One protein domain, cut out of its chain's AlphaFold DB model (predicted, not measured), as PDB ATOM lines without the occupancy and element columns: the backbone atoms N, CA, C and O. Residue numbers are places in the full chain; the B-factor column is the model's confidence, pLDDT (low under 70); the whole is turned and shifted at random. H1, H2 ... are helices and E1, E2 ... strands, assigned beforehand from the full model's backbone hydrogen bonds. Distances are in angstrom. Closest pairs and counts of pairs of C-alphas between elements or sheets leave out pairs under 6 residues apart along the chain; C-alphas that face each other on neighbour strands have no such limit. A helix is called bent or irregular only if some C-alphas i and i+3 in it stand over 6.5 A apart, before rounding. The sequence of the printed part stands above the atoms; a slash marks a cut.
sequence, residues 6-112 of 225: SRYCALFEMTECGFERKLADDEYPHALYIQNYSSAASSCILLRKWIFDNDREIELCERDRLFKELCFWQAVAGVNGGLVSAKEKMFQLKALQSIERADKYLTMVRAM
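This is residues 6 to 112 of the 225 residues of the protein "Ras-associating domain-containing protein" of Onchocerca flexuosa (UniProt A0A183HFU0). Two lobes sit end to end: a small three-stranded sheet with the short helix H1 at its far end, and a cluster of four helices, H2 to H5, whose longest member, H3, meets the sheet's other end at E3. The printed part has 107 residues, with five named helices and three named strands in the order E1 E2 H1 E3 H2 H3 H4 H5. The sheet, order E2 E1 E3, is antiparallel, and the class is mixed, helices and strands. The whole is only just compact, close to loose, with a radius of gyration of the C-alphas of 15.2 A and spans of 40 by 29 by 21 A.

The sheet holds E1, residues 9 to 14, 15.7 A long from C-alpha 9 at (-30.135, -9.995, -30.566), E2, residues 20 to 22, and E3, residues 45 to 49, 13.4 A. The helices are H1, residues 29 to 35, H2, residues 54 to 63, H3, residues 65 to 80, 22.5 A, H4, residues 87 to 96, and H5, residues 99 to 109, ending at C-alpha 109 (-38.323, -4.311, -14.193). H4 and H5 are irregular: C-alphas 88 and 91 are 7.5 A apart, C-alphas 100 and 103 8.0 A.

E1 is antiparallel to E3, with N 12 and O 46 at 2.8 A, and to E2, its hairpin partner, with N 13 and O 21 at 2.9 A. E2, H1 and E3 form a split strand-helix-strand unit, two strands of one sheet that are not neighbours, with a helix between them along the chain and E1 between them in the sheet; its crossover is right-handed. H1 only grazes the sheet, its closest C-alphas to E3 being Tyr 33 and Ile 45, 6.6 A. H3 only grazes it too, C-alphas 71 and 49 being the closest to E3 at 6.9 A. H3, with residues 68 to 75 alone, touches H5 at a steep tilt of 59 degrees, closest C-alphas 72 and 102, 5.9 A. H2 and H3 touch only at the corner, closest C-alphas 61 and 68, 4.5 A. H4 and H5, a helical hairpin, touch at C-alphas 96 and 105, 5.7 A. Every O i to N i+4 pair is within hydrogen-bond range in H1, H2 and H3, against 4 of 6 in H4 and 5 of 7 in H5.

The C-alphas farthest apart, Asp 26 and Glu 88, are 43.0 A apart. The printed part has no cut and no long link. Residues 38 to 42 have pLDDT under 70.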
ATOM      1  N   SER A   6     -34.640  -9.999 -34.619       95.50
ATOM      2  CA  SER A   6     -33.342 -10.684 -34.609       95.50
ATOM      3  C   SER A   6     -32.144  -9.735 -34.740       95.50
ATOM      4  O   SER A   6     -31.054 -10.095 -34.312       95.50
ATOM      5  N   ARG A   7     -32.326  -8.519 -35.282       95.12
ATOM      6  CA  ARG A   7     -31.276  -7.475 -35.343       95.12
ATOM      7  C   ARG A   7     -30.995  -6.822 -33.986       95.12
ATOM      8  O   ARG A   7     -30.046  -6.055 -33.854       95.12
ATOM      9  N   TYR A   8     -31.838  -7.101 -32.997       97.12
ATOM     10  CA  TYR A   8     -31.701  -6.664 -31.609       97.12
ATOM     11  C   TYR A   8     -31.329  -7.836 -30.705       97.12
ATOM     12  O   TYR A   8     -31.610  -7.817 -29.509       97.12
ATOM     13  N   CYS A   9     -30.703  -8.862 -31.274       97.56
ATOM     14  CA  CYS A   9     -30.135  -9.995 -30.566       97.56
ATOM     15  C   CYS A   9     -28.702 -10.199 -31.050       97.56
ATOM     16  O   CYS A   9     -28.390  -9.943 -32.212       97.56
ATOM     17  N   ALA A  10     -27.838 -10.684 -30.171       97.50
ATOM     18  CA  ALA A  10     -26.489 -11.077 -30.543       97.50
ATOM     19  C   ALA A  10     -26.020 -12.265 -29.703       97.50
ATOM     20  O   ALA A  10     -26.626 -12.610 -28.682       97.50
ATOM     21  N   LEU A  11     -24.945 -12.899 -30.165       97.06
ATOM     22  CA  LEU A  11     -24.238 -13.905 -29.390       97.06
ATOM     23  C   LEU A  11     -23.279 -13.230 -28.418       97.06
ATOM     24  O   LEU A  11     -22.635 -12.231 -28.745       97.06
ATOM     25  N   PHE A  12     -23.208 -13.803 -27.226       96.56
ATOM     26  CA  PHE A  12     -22.348 -13.377 -26.137       96.56
ATOM     27  C   PHE A  12     -21.551 -14.566 -25.632       96.56
ATOM     28  O   PHE A  12     -22.009 -15.707 -25.725       96.56
ATOM     29  N   GLU A  13     -20.381 -14.284 -25.079       93.75
ATOM     30  CA  GLU A  13     -19.644 -15.235 -24.268       93.75
ATOM     31  C   GLU A  13     -19.672 -14.790 -22.813       93.75
ATOM     32  O   GLU A  13     -19.629 -13.593 -22.518       93.75
ATOM     33  N   MET A  14     -19.746 -15.760 -21.913       91.38
ATOM     34  CA  MET A  14     -19.486 -15.587 -20.496       91.38
ATOM     35  C   MET A  14     -18.017 -15.914 -20.241       91.38
ATOM     36  O   MET A  14     -17.565 -17.020 -20.536       91.38
ATOM     37  N   THR A  15     -17.280 -14.949 -19.702       88.44
ATOM     38  CA  THR A  15     -15.884 -15.115 -19.305       88.44
ATOM     39  C   THR A  15     -15.775 -15.920 -18.011       88.44
ATOM     40  O   THR A  15     -16.757 -16.135 -17.299       88.44
ATOM     41  N   GLU A  16     -14.555 -16.326 -17.656       80.81
ATOM     42  CA  GLU A  16     -14.278 -17.079 -16.423       80.81
ATOM     43  C   GLU A  16     -14.732 -16.353 -15.147       80.81
ATOM     44  O   GLU A  16     -15.172 -16.989 -14.193       80.81
ATOM     45  N   CYS A  17     -14.681 -15.016 -15.133       81.31
ATOM     46  CA  CYS A  17     -15.159 -14.203 -14.013       81.31
ATOM     47  C   CYS A  17     -16.680 -13.957 -14.029       81.31
ATOM     48  O   CYS A  17     -17.182 -13.162 -13.238       81.31
ATOM     49  N   GLY A  18     -17.420 -14.620 -14.924       87.19
ATOM     50  CA  GLY A  18     -18.872 -14.503 -15.049       87.19
ATOM     51  C   GLY A  18     -19.349 -13.233 -15.757       87.19
ATOM     52  O   GLY A  18     -20.555 -13.015 -15.858       87.19
ATOM     53  N   PHE A  19     -18.435 -12.394 -16.257       93.00
ATOM     54  CA  PHE A  19     -18.793 -11.222 -17.051       93.00
ATOM     55  C   PHE A  19     -19.146 -11.635 -18.478       93.00
ATOM     56  O   PHE A  19     -18.544 -12.541 -19.044       93.00
ATOM     57  N   GLU A  20     -20.111 -10.957 -19.085       94.25
ATOM     58  CA  GLU A  20     -20.568 -11.303 -20.424       94.25
ATOM     59  C   GLU A  20     -20.224 -10.222 -21.435       94.25
ATOM     60  O   GLU A  20     -20.507  -9.041 -21.216       94.25
ATOM     61  N   ARG A  21     -19.677 -10.634 -22.580       95.31
ATOM     62  CA  ARG A  21     -19.375  -9.731 -23.693       95.31
ATOM     63  C   ARG A  21     -19.997 -10.206 -24.993       95.31
ATOM     64  O   ARG A  21     -20.082 -11.405 -25.244       95.31
ATOM     65  N   LYS A  22     -20.404  -9.257 -25.839       97.25
ATOM     66  CA  LYS A  22     -20.851  -9.552 -27.205       97.25
ATOM     67  C   LYS A  22     -19.671 -10.111 -28.008       97.25
ATOM     68  O   LYS A  22     -18.578  -9.545 -27.947       97.25
ATOM     69  N   LEU A  23     -19.912 -11.161 -28.792       96.06
ATOM     70  CA  LEU A  23     -18.948 -11.656 -29.778       96.06
ATOM     71  C   LEU A  23     -18.795 -10.639 -30.917       96.06
ATOM     72  O   LEU A  23     -19.787 -10.074 -31.399       96.06
ATOM     73  N   ALA A  24     -17.564 -10.410 -31.351       93.94
ATOM     74  CA  ALA A  24     -17.268  -9.704 -32.586       93.94
ATOM     75  C   ALA A  24     -17.660 -10.554 -33.806       93.94
ATOM     76  O   ALA A  24     -17.861 -11.766 -33.715       93.94
ATOM     77  N   ASP A  25     -17.812  -9.900 -34.953       90.50
ATOM     78  CA  ASP A  25     -18.334 -10.545 -36.162       90.50
ATOM     79  C   ASP A  25     -17.311 -11.503 -36.805       90.50
ATOM     80  O   ASP A  25     -17.683 -12.377 -37.587       90.50
ATOM     81  N   ASP A  26     -16.031 -11.351 -36.463       92.56
ATOM     82  CA  ASP A  26     -14.907 -12.192 -36.878       92.56
ATOM     83  C   ASP A  26     -14.558 -13.300 -35.865       92.56
ATOM     84  O   ASP A  26     -13.679 -14.125 -36.125       92.56
ATOM     85  N   GLU A  27     -15.266 -13.367 -34.733       93.25
ATOM     86  CA  GLU A  27     -15.125 -14.446 -33.756       93.25
ATOM     87  C   GLU A  27     -15.983 -15.663 -34.129       93.25
ATOM     88  O   GLU A  27     -17.113 -15.552 -34.604       93.25
ATOM     89  N   TYR A  28     -15.460 -16.863 -33.862       93.00
ATOM     90  CA  TYR A  28     -16.126 -18.125 -34.192       93.00
ATOM     91  C   TYR A  28     -16.724 -18.766 -32.928       93.00
ATOM     92  O   TYR A  28     -15.971 -19.345 -32.137       93.00
ATOM     93  N   PRO A  29     -18.063 -18.769 -32.743       92.50
ATOM     94  CA  PRO A  29     -18.693 -19.251 -31.509       92.50
ATOM     95  C   PRO A  29     -18.327 -20.695 -31.145       92.50
ATOM     96  O   PRO A  29     -18.153 -21.025 -29.978       92.50
ATOM     97  N   HIS A  30     -18.177 -21.566 -32.147       90.19
ATOM     98  CA  HIS A  30     -17.795 -22.963 -31.934       90.19
ATOM     99  C   HIS A  30     -16.356 -23.112 -31.417       90.19
ATOM    100  O   HIS A  30     -16.097 -23.958 -30.566       90.19
ATOM    101  N   ALA A  31     -15.424 -22.285 -31.903       89.94
ATOM    102  CA  ALA A  31     -14.043 -22.306 -31.426       89.94
ATOM    103  C   ALA A  31     -13.963 -21.836 -29.967       89.94
ATOM    104  O   ALA A  31     -13.342 -22.514 -29.152       89.94
ATOM    105  N   LEU A  32     -14.667 -20.748 -29.633       88.62
ATOM    106  CA  LEU A  32     -14.779 -20.238 -28.263       88.62
ATOM    107  C   LEU A  32     -15.405 -21.273 -27.322       88.62
ATOM    108  O   LEU A  32     -14.900 -21.510 -26.227       88.62
ATOM    109  N   TYR A  33     -16.464 -21.953 -27.772       87.81
ATOM    110  CA  TYR A  33     -17.088 -23.030 -27.007       87.81
ATOM    111  C   TYR A  33     -16.110 -24.166 -26.691       87.81
ATOM    112  O   TYR A  33     -16.058 -24.612 -25.550       87.81
ATOM    113  N   ILE A  34     -15.321 -24.618 -27.672       87.69
ATOM    114  CA  ILE A  34     -14.319 -25.674 -27.461       87.69
ATOM    115  C   ILE A  34     -13.232 -25.220 -26.484       87.69
ATOM    116  O   ILE A  34     -12.857 -25.986 -25.602       87.69
ATOM    117  N   GLN A  35     -12.725 -23.994 -26.639       83.94
ATOM    118  CA  GLN A  35     -11.654 -23.455 -25.794       83.94
ATOM    119  C   GLN A  35     -12.083 -23.325 -24.331       83.94
ATOM    120  O   GLN A  35     -11.315 -23.661 -23.435       83.94
ATOM    121  N   ASN A  36     -13.323 -22.899 -24.106       80.81
ATOM    122  CA  ASN A  36     -13.877 -22.653 -22.776       80.81
ATOM    123  C   ASN A  36     -14.685 -23.847 -22.239       80.81
ATOM    124  O   ASN A  36     -15.371 -23.724 -21.221       80.81
ATOM    125  N   TYR A  37     -14.653 -24.996 -22.925       79.00
ATOM    126  CA  TYR A  37     -15.381 -26.183 -22.496       79.00
ATOM    127  C   TYR A  37     -14.827 -26.665 -21.154       79.00
ATOM    128  O   TYR A  37     -13.699 -27.146 -21.055       79.00
ATOM    129  N   SER A  38     -15.648 -26.566 -20.113       69.00
ATOM    130  CA  SER A  38     -15.335 -27.085 -18.785       69.00
ATOM    131  C   SER A  38     -16.516 -27.884 -18.247       69.00
ATOM    132  O   SER A  38     -17.663 -27.673 -18.632       69.00
ATOM    133  N   SER A  39     -16.251 -28.795 -17.312       60.41
ATOM    134  CA  SER A  39     -17.301 -29.545 -16.613       60.41
ATOM    135  C   SER A  39     -18.118 -28.692 -15.630       60.41
ATOM    136  O   SER A  39     -19.086 -29.195 -15.064       60.41
ATOM    137  N   ALA A  40     -17.736 -27.428 -15.405       60.34
ATOM    138  CA  ALA A  40     -18.312 -26.559 -14.380       60.34
ATOM    139  C   ALA A  40     -19.479 -25.684 -14.878       60.34
ATOM    140  O   ALA A  40     -20.311 -25.279 -14.069       60.34
ATOM    141  N   ALA A  41     -19.575 -25.409 -16.183       62.66
ATOM    142  CA  ALA A  41     -20.638 -24.589 -16.765       62.66
ATOM    143  C   ALA A  41     -21.300 -25.297 -17.954       62.66
ATOM    144  O   ALA A  41     -20.636 -25.941 -18.760       62.66
ATOM    145  N   SER A  42     -22.624 -25.163 -18.077       64.69
ATOM    146  CA  SER A  42     -23.407 -25.821 -19.131       64.69
ATOM    147  C   SER A  42     -23.171 -25.237 -20.530       64.69
ATOM    148  O   SER A  42     -23.325 -25.952 -21.515       64.69
ATOM    149  N   SER A  43     -22.815 -23.952 -20.627       77.62
ATOM    150  CA  SER A  43     -22.367 -23.283 -21.856       77.62
ATOM    151  C   SER A  43     -21.716 -21.944 -21.511       77.62
ATOM    152  O   SER A  43     -22.227 -21.208 -20.669       77.62
ATOM    153  N   CYS A  44     -20.632 -21.601 -22.203       85.12
ATOM    154  CA  CYS A  44     -20.037 -20.264 -22.189       85.12
ATOM    155  C   CYS A  44     -20.639 -19.338 -23.259       85.12
ATOM    156  O   CYS A  44     -20.386 -18.146 -23.217       85.12
ATOM    157  N   ILE A  45     -21.444 -19.854 -24.199       93.00
ATOM    158  CA  ILE A  45     -22.092 -19.070 -25.262       93.00
ATOM    159  C   ILE A  45     -23.564 -18.826 -24.928       93.00
ATOM    160  O   ILE A  45     -24.283 -19.734 -24.495       93.00
ATOM    161  N   LEU A  46     -24.016 -17.598 -25.170       93.75
ATOM    162  CA  LEU A  46     -25.326 -17.081 -24.795       93.75
ATOM    163  C   LEU A  46     -25.970 -16.337 -25.971       93.75
ATOM    164  O   LEU A  46     -25.299 -15.621 -26.708       93.75
ATOM    165  N   LEU A  47     -27.292 -16.438 -26.102       95.62
ATOM    166  CA  LEU A  47     -28.087 -15.522 -26.924       95.62
ATOM    167  C   LEU A  47     -28.672 -14.442 -26.015       95.62
ATOM    168  O   LEU A  47     -29.462 -14.755 -25.119       95.62
ATOM    169  N   ARG A  48     -28.306 -13.178 -26.245       97.06
ATOM    170  CA  ARG A  48     -28.807 -12.033 -25.470       97.06
ATOM    171  C   ARG A  48     -29.527 -11.038 -26.367       97.06
ATOM    172  O   ARG A  48     -29.250 -10.966 -27.567       97.06
ATOM    173  N   LYS A  49     -30.443 -10.259 -25.786       97.44
ATOM    174  CA  LYS A  49     -30.908  -9.042 -26.457       97.44
ATOM    175  C   LYS A  49     -29.742  -8.046 -26.549       97.44
ATOM    176  O   LYS A  49     -28.917  -7.964 -25.645       97.44
ATOM    177  N   TRP A  50     -29.684  -7.306 -27.646       97.81
ATOM    178  CA  TRP A  50     -28.685  -6.290 -27.959       97.81
ATOM    179  C   TRP A  50     -29.393  -4.990 -28.336       97.81
ATOM    180  O   TRP A  50     -29.539  -4.620 -29.509       97.81
ATOM    181  N   ILE A  51     -29.941  -4.364 -27.299       97.94
ATOM    182  CA  ILE A  51     -30.721  -3.136 -27.365       97.94
ATOM    183  C   ILE A  51     -30.600  -2.387 -26.038       97.94
ATOM    184  O   ILE A  51     -30.663  -3.020 -24.982       97.94
ATOM    185  N   PHE A  52     -30.429  -1.069 -26.094       98.00
ATOM    186  CA  PHE A  52     -30.363  -0.204 -24.913       98.00
ATOM    187  C   PHE A  52     -31.608   0.686 -24.791       98.00
ATOM    188  O   PHE A  52     -32.053   0.964 -23.678       98.00
ATOM    189  N   ASP A  53     -32.204   1.101 -25.911       97.69
ATOM    190  CA  ASP A  53     -33.434   1.896 -25.930       97.69
ATOM    191  C   ASP A  53     -34.655   1.075 -25.479       97.69
ATOM    192  O   ASP A  53     -35.216   0.266 -26.229       97.69
ATOM    193  N   ASN A  54     -35.095   1.319 -24.243       97.19
ATOM    194  CA  ASN A  54     -36.253   0.653 -23.643       97.19
ATOM    195  C   ASN A  54     -37.542   0.872 -24.442       97.19
ATOM    196  O   ASN A  54     -38.360  -0.044 -24.517       97.19
ATOM    197  N   ASP A  55     -37.734   2.048 -25.044       96.81
ATOM    198  CA  ASP A  55     -38.969   2.347 -25.778       96.81
ATOM    199  C   ASP A  55     -39.046   1.493 -27.043       96.81
ATOM    200  O   ASP A  55     -40.066   0.864 -27.333       96.81
ATOM    201  N   ARG A  56     -37.916   1.364 -27.742       97.12
ATOM    202  CA  ARG A  56     -37.814   0.486 -28.902       97.12
ATOM    203  C   ARG A  56     -37.953  -0.990 -28.528       97.12
ATOM    204  O   ARG A  56     -38.577  -1.756 -29.262       97.12
ATOM    205  N   GLU A  57     -37.410  -1.402 -27.387       98.00
ATOM    206  CA  GLU A  57     -37.602  -2.758 -26.866       98.00
ATOM    207  C   GLU A  57     -39.083  -3.060 -26.582       98.00
ATOM    208  O   GLU A  57     -39.556  -4.154 -26.903       98.00
ATOM    209  N   ILE A  58     -39.822  -2.103 -26.007       98.00
ATOM    210  CA  ILE A  58     -41.264  -2.219 -25.746       98.00
ATOM    211  C   ILE A  58     -42.018  -2.442 -27.060       98.00
ATOM    212  O   ILE A  58     -42.746  -3.431 -27.166       98.00
ATOM    213  N   GLU A  59     -41.781  -1.603 -28.076       97.12
ATOM    214  CA  GLU A  59     -42.411  -1.735 -29.398       97.12
ATOM    215  C   GLU A  59     -42.164  -3.116 -30.029       97.12
ATOM    216  O   GLU A  59     -43.069  -3.725 -30.605       97.12
ATOM    217  N   LEU A  60     -40.935  -3.635 -29.920       97.50
ATOM    218  CA  LEU A  60     -40.584  -4.960 -30.436       97.50
ATOM    219  C   LEU A  60     -41.282  -6.075 -29.653       97.50
ATOM    220  O   LEU A  60     -41.774  -7.026 -30.256       97.50
ATOM    221  N   CYS A  61     -41.367  -5.958 -28.326       97.94
ATOM    222  CA  CYS A  61     -42.076  -6.930 -27.494       97.94
ATOM    223  C   CYS A  61     -43.569  -7.004 -27.839       97.94
ATOM    224  O   CYS A  61     -44.150  -8.086 -27.787       97.94
ATOM    225  N   GLU A  62     -44.208  -5.886 -28.181       97.00
ATOM    226  CA  GLU A  62     -45.622  -5.864 -28.583       97.00
ATOM    227  C   GLU A  62     -45.871  -6.628 -29.888       97.00
ATOM    228  O   GLU A  62     -46.917  -7.258 -30.046       97.00
ATOM    229  N   ARG A  63     -44.900  -6.602 -30.808       96.06
ATOM    230  CA  ARG A  63     -45.023  -7.165 -32.162       96.06
ATOM    231  C   ARG A  63     -44.445  -8.574 -32.299       96.06
ATOM    232  O   ARG A  63     -44.881  -9.323 -33.169       96.06
ATOM    233  N   ASP A  64     -43.479  -8.950 -31.460       97.88
ATOM    234  CA  ASP A  64     -42.771 -10.230 -31.535       97.88
ATOM    235  C   ASP A  64     -42.807 -10.986 -30.200       97.88
ATOM    236  O   ASP A  64     -42.098 -10.675 -29.237       97.88
ATOM    237  N   ARG A  65     -43.620 -12.049 -30.166       96.94
ATOM    238  CA  ARG A  65     -43.799 -12.893 -28.978       96.94
ATOM    239  C   ARG A  65     -42.500 -13.559 -28.522       96.94
ATOM    240  O   ARG A  65     -42.242 -13.608 -27.326       96.94
ATOM    241  N   LEU A  66     -41.675 -14.051 -29.450       97.31
ATOM    242  CA  LEU A  66     -40.433 -14.751 -29.103       97.31
ATOM    243  C   LEU A  66     -39.381 -13.780 -28.562       97.31
ATOM    244  O   LEU A  66     -38.641 -14.125 -27.644       97.31
ATOM    245  N   PHE A  67     -39.328 -12.558 -29.092       98.31
ATOM    246  CA  PHE A  67     -38.477 -11.507 -28.538       98.31
ATOM    247  C   PHE A  67     -38.926 -11.088 -27.131       98.31
ATOM    248  O   PHE A  67     -38.090 -10.943 -26.238       98.31
ATOM    249  N   LYS A  68     -40.242 -10.978 -26.892       98.44
ATOM    250  CA  LYS A  68     -40.791 -10.737 -25.549       98.44
ATOM    251  C   LYS A  68     -40.417 -11.852 -24.569       98.44
ATOM    252  O   LYS A  68     -39.987 -11.556 -23.457       98.44
ATOM    253  N   GLU A  69     -40.551 -13.114 -24.980       98.12
ATOM    254  CA  GLU A  69     -40.153 -14.281 -24.179       98.12
ATOM    255  C   GLU A  69     -38.660 -14.228 -23.816       98.12
ATOM    256  O   GLU A  69     -38.304 -14.422 -22.651       98.12
ATOM    257  N   LEU A  70     -37.794 -13.884 -24.777       98.25
ATOM    258  CA  LEU A  70     -36.362 -13.687 -24.546       98.25
ATOM    259  C   LEU A  70     -36.097 -12.576 -23.515       98.25
ATOM    260  O   LEU A  70     -35.365 -12.793 -22.547       98.25
ATOM    261  N   CYS A  71     -36.714 -11.403 -23.697       98.38
ATOM    262  CA  CYS A  71     -36.567 -10.265 -22.788       98.38
ATOM    263  C   CYS A  71     -37.049 -10.602 -21.374       98.38
ATOM    264  O   CYS A  71     -36.403 -10.223 -20.399       98.38
ATOM    265  N   PHE A  72     -38.166 -11.326 -21.255       98.62
ATOM    266  CA  PHE A  72     -38.722 -11.757 -19.976       98.62
ATOM    267  C   PHE A  72     -37.754 -12.666 -19.219       98.62
ATOM    268  O   PHE A  72     -37.407 -12.365 -18.078       98.62
ATOM    269  N   TRP A  73     -37.268 -13.740 -19.845       98.00
ATOM    270  CA  TRP A  73     -36.380 -14.679 -19.158       98.00
ATOM    271  C   TRP A  73     -35.014 -14.071 -18.826       98.00
ATOM    272  O   TRP A  73     -34.468 -14.359 -17.762       98.00
ATOM    273  N   GLN A  74     -34.495 -13.170 -19.664       97.38
ATOM    274  CA  GLN A  74     -33.281 -12.413 -19.337       97.38
ATOM    275  C   GLN A  74     -33.497 -11.430 -18.188       97.38
ATOM    276  O   GLN A  74     -32.632 -11.312 -17.326       97.38
ATOM    277  N   ALA A  75     -34.655 -10.769 -18.118       98.12
ATOM    278  CA  ALA A  75     -35.001  -9.910 -16.989       98.12
ATOM    279  C   ALA A  75     -35.115 -10.712 -15.681       98.12
ATOM    280  O   ALA A  75     -34.593 -10.284 -14.653       98.12
ATOM    281  N   VAL A  76     -35.734 -11.900 -15.725       97.69
ATOM    282  CA  VAL A  76     -35.805 -12.824 -14.580       97.69
ATOM    283  C   VAL A  76     -34.411 -13.236 -14.118       97.69
ATOM    284  O   VAL A  76     -34.117 -13.158 -12.925       97.69
ATOM    285  N   ALA A  77     -33.538 -13.629 -15.049       95.38
ATOM    286  CA  ALA A  77     -32.155 -13.970 -14.737       95.38
ATOM    287  C   ALA A  77     -31.389 -12.775 -14.143       95.38
ATOM    288  O   ALA A  77     -30.719 -12.935 -13.128       95.38
ATOM    289  N   GLY A  78     -31.545 -11.573 -14.709       95.94
ATOM    290  CA  GLY A  78     -30.896 -10.354 -14.219       95.94
ATOM    291  C   GLY A  78     -31.334  -9.951 -12.809       95.94
ATOM    292  O   GLY A  78     -30.500  -9.563 -11.997       95.94
ATOM    293  N   VAL A  79     -32.619 -10.103 -12.476       97.00
ATOM    294  CA  VAL A  79     -33.122  -9.882 -11.109       97.00
ATOM    295  C   VAL A  79     -32.584 -10.940 -10.145       97.00
ATOM    296  O   VAL A  79     -32.106 -10.601  -9.065       97.00
ATOM    297  N   ASN A  80     -32.649 -12.220 -10.520       94.69
ATOM    298  CA  ASN A  80     -32.192 -13.314  -9.660       94.69
ATOM    299  C   ASN A  80     -30.670 -13.274  -9.432       94.69
ATOM    300  O   ASN A  80     -30.214 -13.636  -8.352       94.69
ATOM    301  N   GLY A  81     -29.904 -12.821 -10.428       92.38
ATOM    302  CA  GLY A  81     -28.453 -12.638 -10.361       92.38
ATOM    303  C   GLY A  81     -28.005 -11.308  -9.747       92.38
ATOM    304  O   GLY A  81     -26.808 -11.064  -9.662       92.38
ATOM    305  N   GLY A  82     -28.934 -10.438  -9.334       93.50
ATOM    306  CA  GLY A  82     -28.617  -9.160  -8.687       93.50
ATOM    307  C   GLY A  82     -28.140  -8.041  -9.621       93.50
ATOM    308  O   GLY A  82     -27.861  -6.949  -9.137       93.50
ATOM    309  N   LEU A  83     -28.100  -8.270 -10.939       93.50
ATOM    310  CA  LEU A  83     -27.793  -7.231 -11.934       93.50
ATOM    311  C   LEU A  83     -28.850  -6.124 -11.937       93.50
ATOM    312  O   LEU A  83     -28.528  -4.953 -12.114       93.50
ATOM    313  N   VAL A  84     -30.114  -6.498 -11.723       96.44
ATOM    314  CA  VAL A  84     -31.223  -5.554 -11.569       96.44
ATOM    315  C   VAL A  84     -31.641  -5.497 -10.107       96.44
ATOM    316  O   VAL A  84     -32.067  -6.496  -9.521       96.44
ATOM    317  N   SER A  85     -31.581  -4.304  -9.520       95.44
ATOM    318  CA  SER A  85     -31.921  -4.094  -8.117       95.44
ATOM    319  C   SER A  85     -33.436  -4.097  -7.909       95.44
ATOM    320  O   SER A  85     -34.129  -3.102  -8.130       95.44
ATOM    321  N   ALA A  86     -33.960  -5.223  -7.422       91.25
ATOM    322  CA  ALA A  86     -35.380  -5.367  -7.107       91.25
ATOM    323  C   ALA A  86     -35.825  -4.592  -5.855       91.25
ATOM    324  O   ALA A  86     -37.030  -4.414  -5.662       91.25
ATOM    325  N   LYS A  87     -34.887  -4.147  -5.002       90.06
ATOM    326  CA  LYS A  87     -35.154  -3.488  -3.708       90.06
ATOM    327  C   LYS A  87     -36.315  -4.187  -2.967       90.06
ATOM    328  O   LYS A  87     -36.300  -5.403  -2.787       90.06
ATOM    329  N   GLU A  88     -37.361  -3.449  -2.607       90.88
ATOM    330  CA  GLU A  88     -38.543  -3.953  -1.891       90.88
ATOM    331  C   GLU A  88     -39.547  -4.715  -2.784       90.88
ATOM    332  O   GLU A  88     -40.486  -5.338  -2.291       90.88
ATOM    333  N   LYS A  89     -39.369  -4.709  -4.111       92.44
ATOM    334  CA  LYS A  89     -40.300  -5.326  -5.076       92.44
ATOM    335  C   LYS A  89     -40.035  -6.815  -5.319       92.44
ATOM    336  O   LYS A  89     -40.774  -7.443  -6.076       92.44
ATOM    337  N   MET A  90     -39.034  -7.416  -4.665       92.75
ATOM    338  CA  MET A  90     -38.638  -8.817  -4.880       92.75
ATOM    339  C   MET A  90     -39.804  -9.809  -4.726       92.75
ATOM    340  O   MET A  90     -39.976 -10.705  -5.551       92.75
ATOM    341  N   PHE A  91     -40.649  -9.637  -3.703       93.81
ATOM    342  CA  PHE A  91     -41.811 -10.507  -3.494       93.81
ATOM    343  C   PHE A  91     -42.826 -10.409  -4.646       93.81
ATOM    344  O   PHE A  91     -43.305 -11.427  -5.146       93.81
ATOM    345  N   GLN A  92     -43.106  -9.186  -5.110       94.56
ATOM    346  CA  GLN A  92     -44.012  -8.943  -6.235       94.56
ATOM    347  C   GLN A  92     -43.458  -9.566  -7.521       94.56
ATOM    348  O   GLN A  92     -44.189 -10.240  -8.243       94.56
ATOM    349  N   LEU A  93     -42.155  -9.405  -7.773       95.44
ATOM    350  CA  LEU A  93     -41.493 -10.000  -8.931       95.44
ATOM    351  C   LEU A  93     -41.584 -11.525  -8.912       95.44
ATOM    352  O   LEU A  93     -41.939 -12.095  -9.939       95.44
ATOM    353  N   LYS A  94     -41.352 -12.187  -7.769       94.19
ATOM    354  CA  LYS A  94     -41.496 -13.651  -7.644       94.19
ATOM    355  C   LYS A  94     -42.900 -14.134  -8.017       94.19
ATOM    356  O   LYS A  94     -43.027 -15.100  -8.763       94.19
ATOM    357  N   ALA A  95     -43.947 -13.435  -7.580       94.69
ATOM    358  CA  ALA A  95     -45.325 -13.766  -7.953       94.69
ATOM    359  C   ALA A  95     -45.600 -13.592  -9.462       94.69
ATOM    360  O   ALA A  95     -46.481 -14.248 -10.018       94.69
ATOM    361  N   LEU A  96     -44.837 -12.729 -10.136       95.12
ATOM    362  CA  LEU A  96     -44.954 -12.435 -11.563       95.12
ATOM    363  C   LEU A  96     -44.031 -13.288 -12.456       95.12
ATOM    364  O   LEU A  96     -44.136 -13.149 -13.671       95.12
ATOM    365  N   GLN A  97     -43.188 -14.186 -11.917       94.81
ATOM    366  CA  GLN A  97     -42.281 -15.063 -12.691       94.81
ATOM    367  C   GLN A  97     -43.033 -16.193 -13.435       94.81
ATOM    368  O   GLN A  97     -42.811 -17.379 -13.215       94.81
ATOM    369  N   SER A  98     -43.966 -15.824 -14.310       95.31
ATOM    370  CA  SER A  98     -44.596 -16.697 -15.304       95.31
ATOM    371  C   SER A  98     -44.682 -15.938 -16.620       95.31
ATOM    372  O   SER A  98     -44.978 -14.741 -16.616       95.31
ATOM    373  N   ILE A  99     -44.474 -16.631 -17.739       95.62
ATOM    374  CA  ILE A  99     -44.498 -16.010 -19.064       95.62
ATOM    375  C   ILE A  99     -45.856 -15.375 -19.401       95.62
ATOM    376  O   ILE A  99     -45.912 -14.336 -20.048       95.62
ATOM    377  N   GLU A 100     -46.954 -15.914 -18.867       96.75
ATOM    378  CA  GLU A 100     -48.302 -15.335 -18.997       96.75
ATOM    379  C   GLU A 100     -48.418 -13.942 -18.354       96.75
ATOM    380  O   GLU A 100     -49.331 -13.176 -18.647       96.75
ATOM    381  N   ARG A 101     -47.487 -13.605 -17.456       97.38
ATOM    382  CA  ARG A 101     -47.408 -12.327 -16.739       97.38
ATOM    383  C   ARG A 101     -46.233 -11.471 -17.214       97.38
ATOM    384  O   ARG A 101     -45.907 -10.482 -16.550       97.38
ATOM    385  N   ALA A 102     -45.634 -11.808 -18.359       97.62
ATOM    386  CA  ALA A 102     -44.448 -11.143 -18.891       97.62
ATOM    387  C   ALA A 102     -44.621  -9.628 -19.030       97.62
ATOM    388  O   ALA A 102     -43.737  -8.890 -18.612       97.62
ATOM    389  N   ASP A 103     -45.765  -9.150 -19.528       97.38
ATOM    390  CA  ASP A 103     -45.995  -7.710 -19.712       97.38
ATOM    391  C   ASP A 103     -45.942  -6.942 -18.380       97.38
ATOM    392  O   ASP A 103     -45.270  -5.913 -18.272       97.38
ATOM    393  N   LYS A 104     -46.574  -7.476 -17.323       97.75
ATOM    394  CA  LYS A 104     -46.533  -6.881 -15.973       97.75
ATOM    395  C   LYS A 104     -45.131  -6.950 -15.368       97.75
ATOM    396  O   LYS A 104     -44.685  -5.980 -14.759       97.75
ATOM    397  N   TYR A 105     -44.446  -8.082 -15.537       98.38
ATOM    398  CA  TYR A 105     -43.083  -8.273 -15.039       98.38
ATOM    399  C   TYR A 105     -42.107  -7.286 -15.697       98.38
ATOM    400  O   TYR A 105     -41.419  -6.537 -15.005       98.38
ATOM    401  N   LEU A 106     -42.099  -7.232 -17.031       98.25
ATOM    402  CA  LEU A 106     -41.221  -6.368 -17.818       98.25
ATOM    403  C   LEU A 106     -41.489  -4.886 -17.553       98.25
ATOM    404  O   LEU A 106     -40.541  -4.128 -17.379       98.25
ATOM    405  N   THR A 107     -42.757  -4.478 -17.443       97.50
ATOM    406  CA  THR A 107     -43.119  -3.098 -17.071       97.50
ATOM    407  C   THR A 107     -42.493  -2.697 -15.737       97.50
ATOM    408  O   THR A 107     -41.969  -1.595 -15.598       97.50
ATOM    409  N   MET A 108     -42.514  -3.597 -14.752       97.00
ATOM    410  CA  MET A 108     -41.957  -3.312 -13.436       97.00
ATOM    411  C   MET A 108     -40.430  -3.227 -13.466       97.00
ATOM    412  O   MET A 108     -39.863  -2.319 -12.863       97.00
ATOM    413  N   VAL A 109     -39.783  -4.170 -14.154       97.56
ATOM    414  CA  VAL A 109     -38.323  -4.311 -14.193       97.56
ATOM    415  C   VAL A 109     -37.651  -3.217 -15.030       97.56
ATOM    416  O   VAL A 109     -36.598  -2.732 -14.635       97.56
ATOM    417  N   ARG A 110     -38.285  -2.739 -16.108       97.25
ATOM    418  CA  ARG A 110     -37.780  -1.619 -16.932       97.25
ATOM    419  C   ARG A 110     -37.588  -0.310 -16.161       97.25
ATOM    420  O   ARG A 110     -36.798   0.526 -16.578       97.25
ATOM    421  N   ALA A 111     -38.302  -0.135 -15.049       94.88
ATOM    422  CA  ALA A 111     -38.186   1.030 -14.172       94.88
ATOM    423  C   ALA A 111     -37.207   0.821 -12.998       94.88
ATOM    424  O   ALA A 111     -37.139   1.664 -12.102       94.88
ATOM    425  N   MET A 112     -36.516  -0.320 -12.933       95.88
ATOM    426  CA  MET A 112     -35.580  -0.643 -11.854       95.88
ATOM    427  C   MET A 112     -34.144  -0.288 -12.228       95.88
ATOM    428  O   MET A 112     -33.749  -0.335 -13.389       95.88
TER     429      MET A 112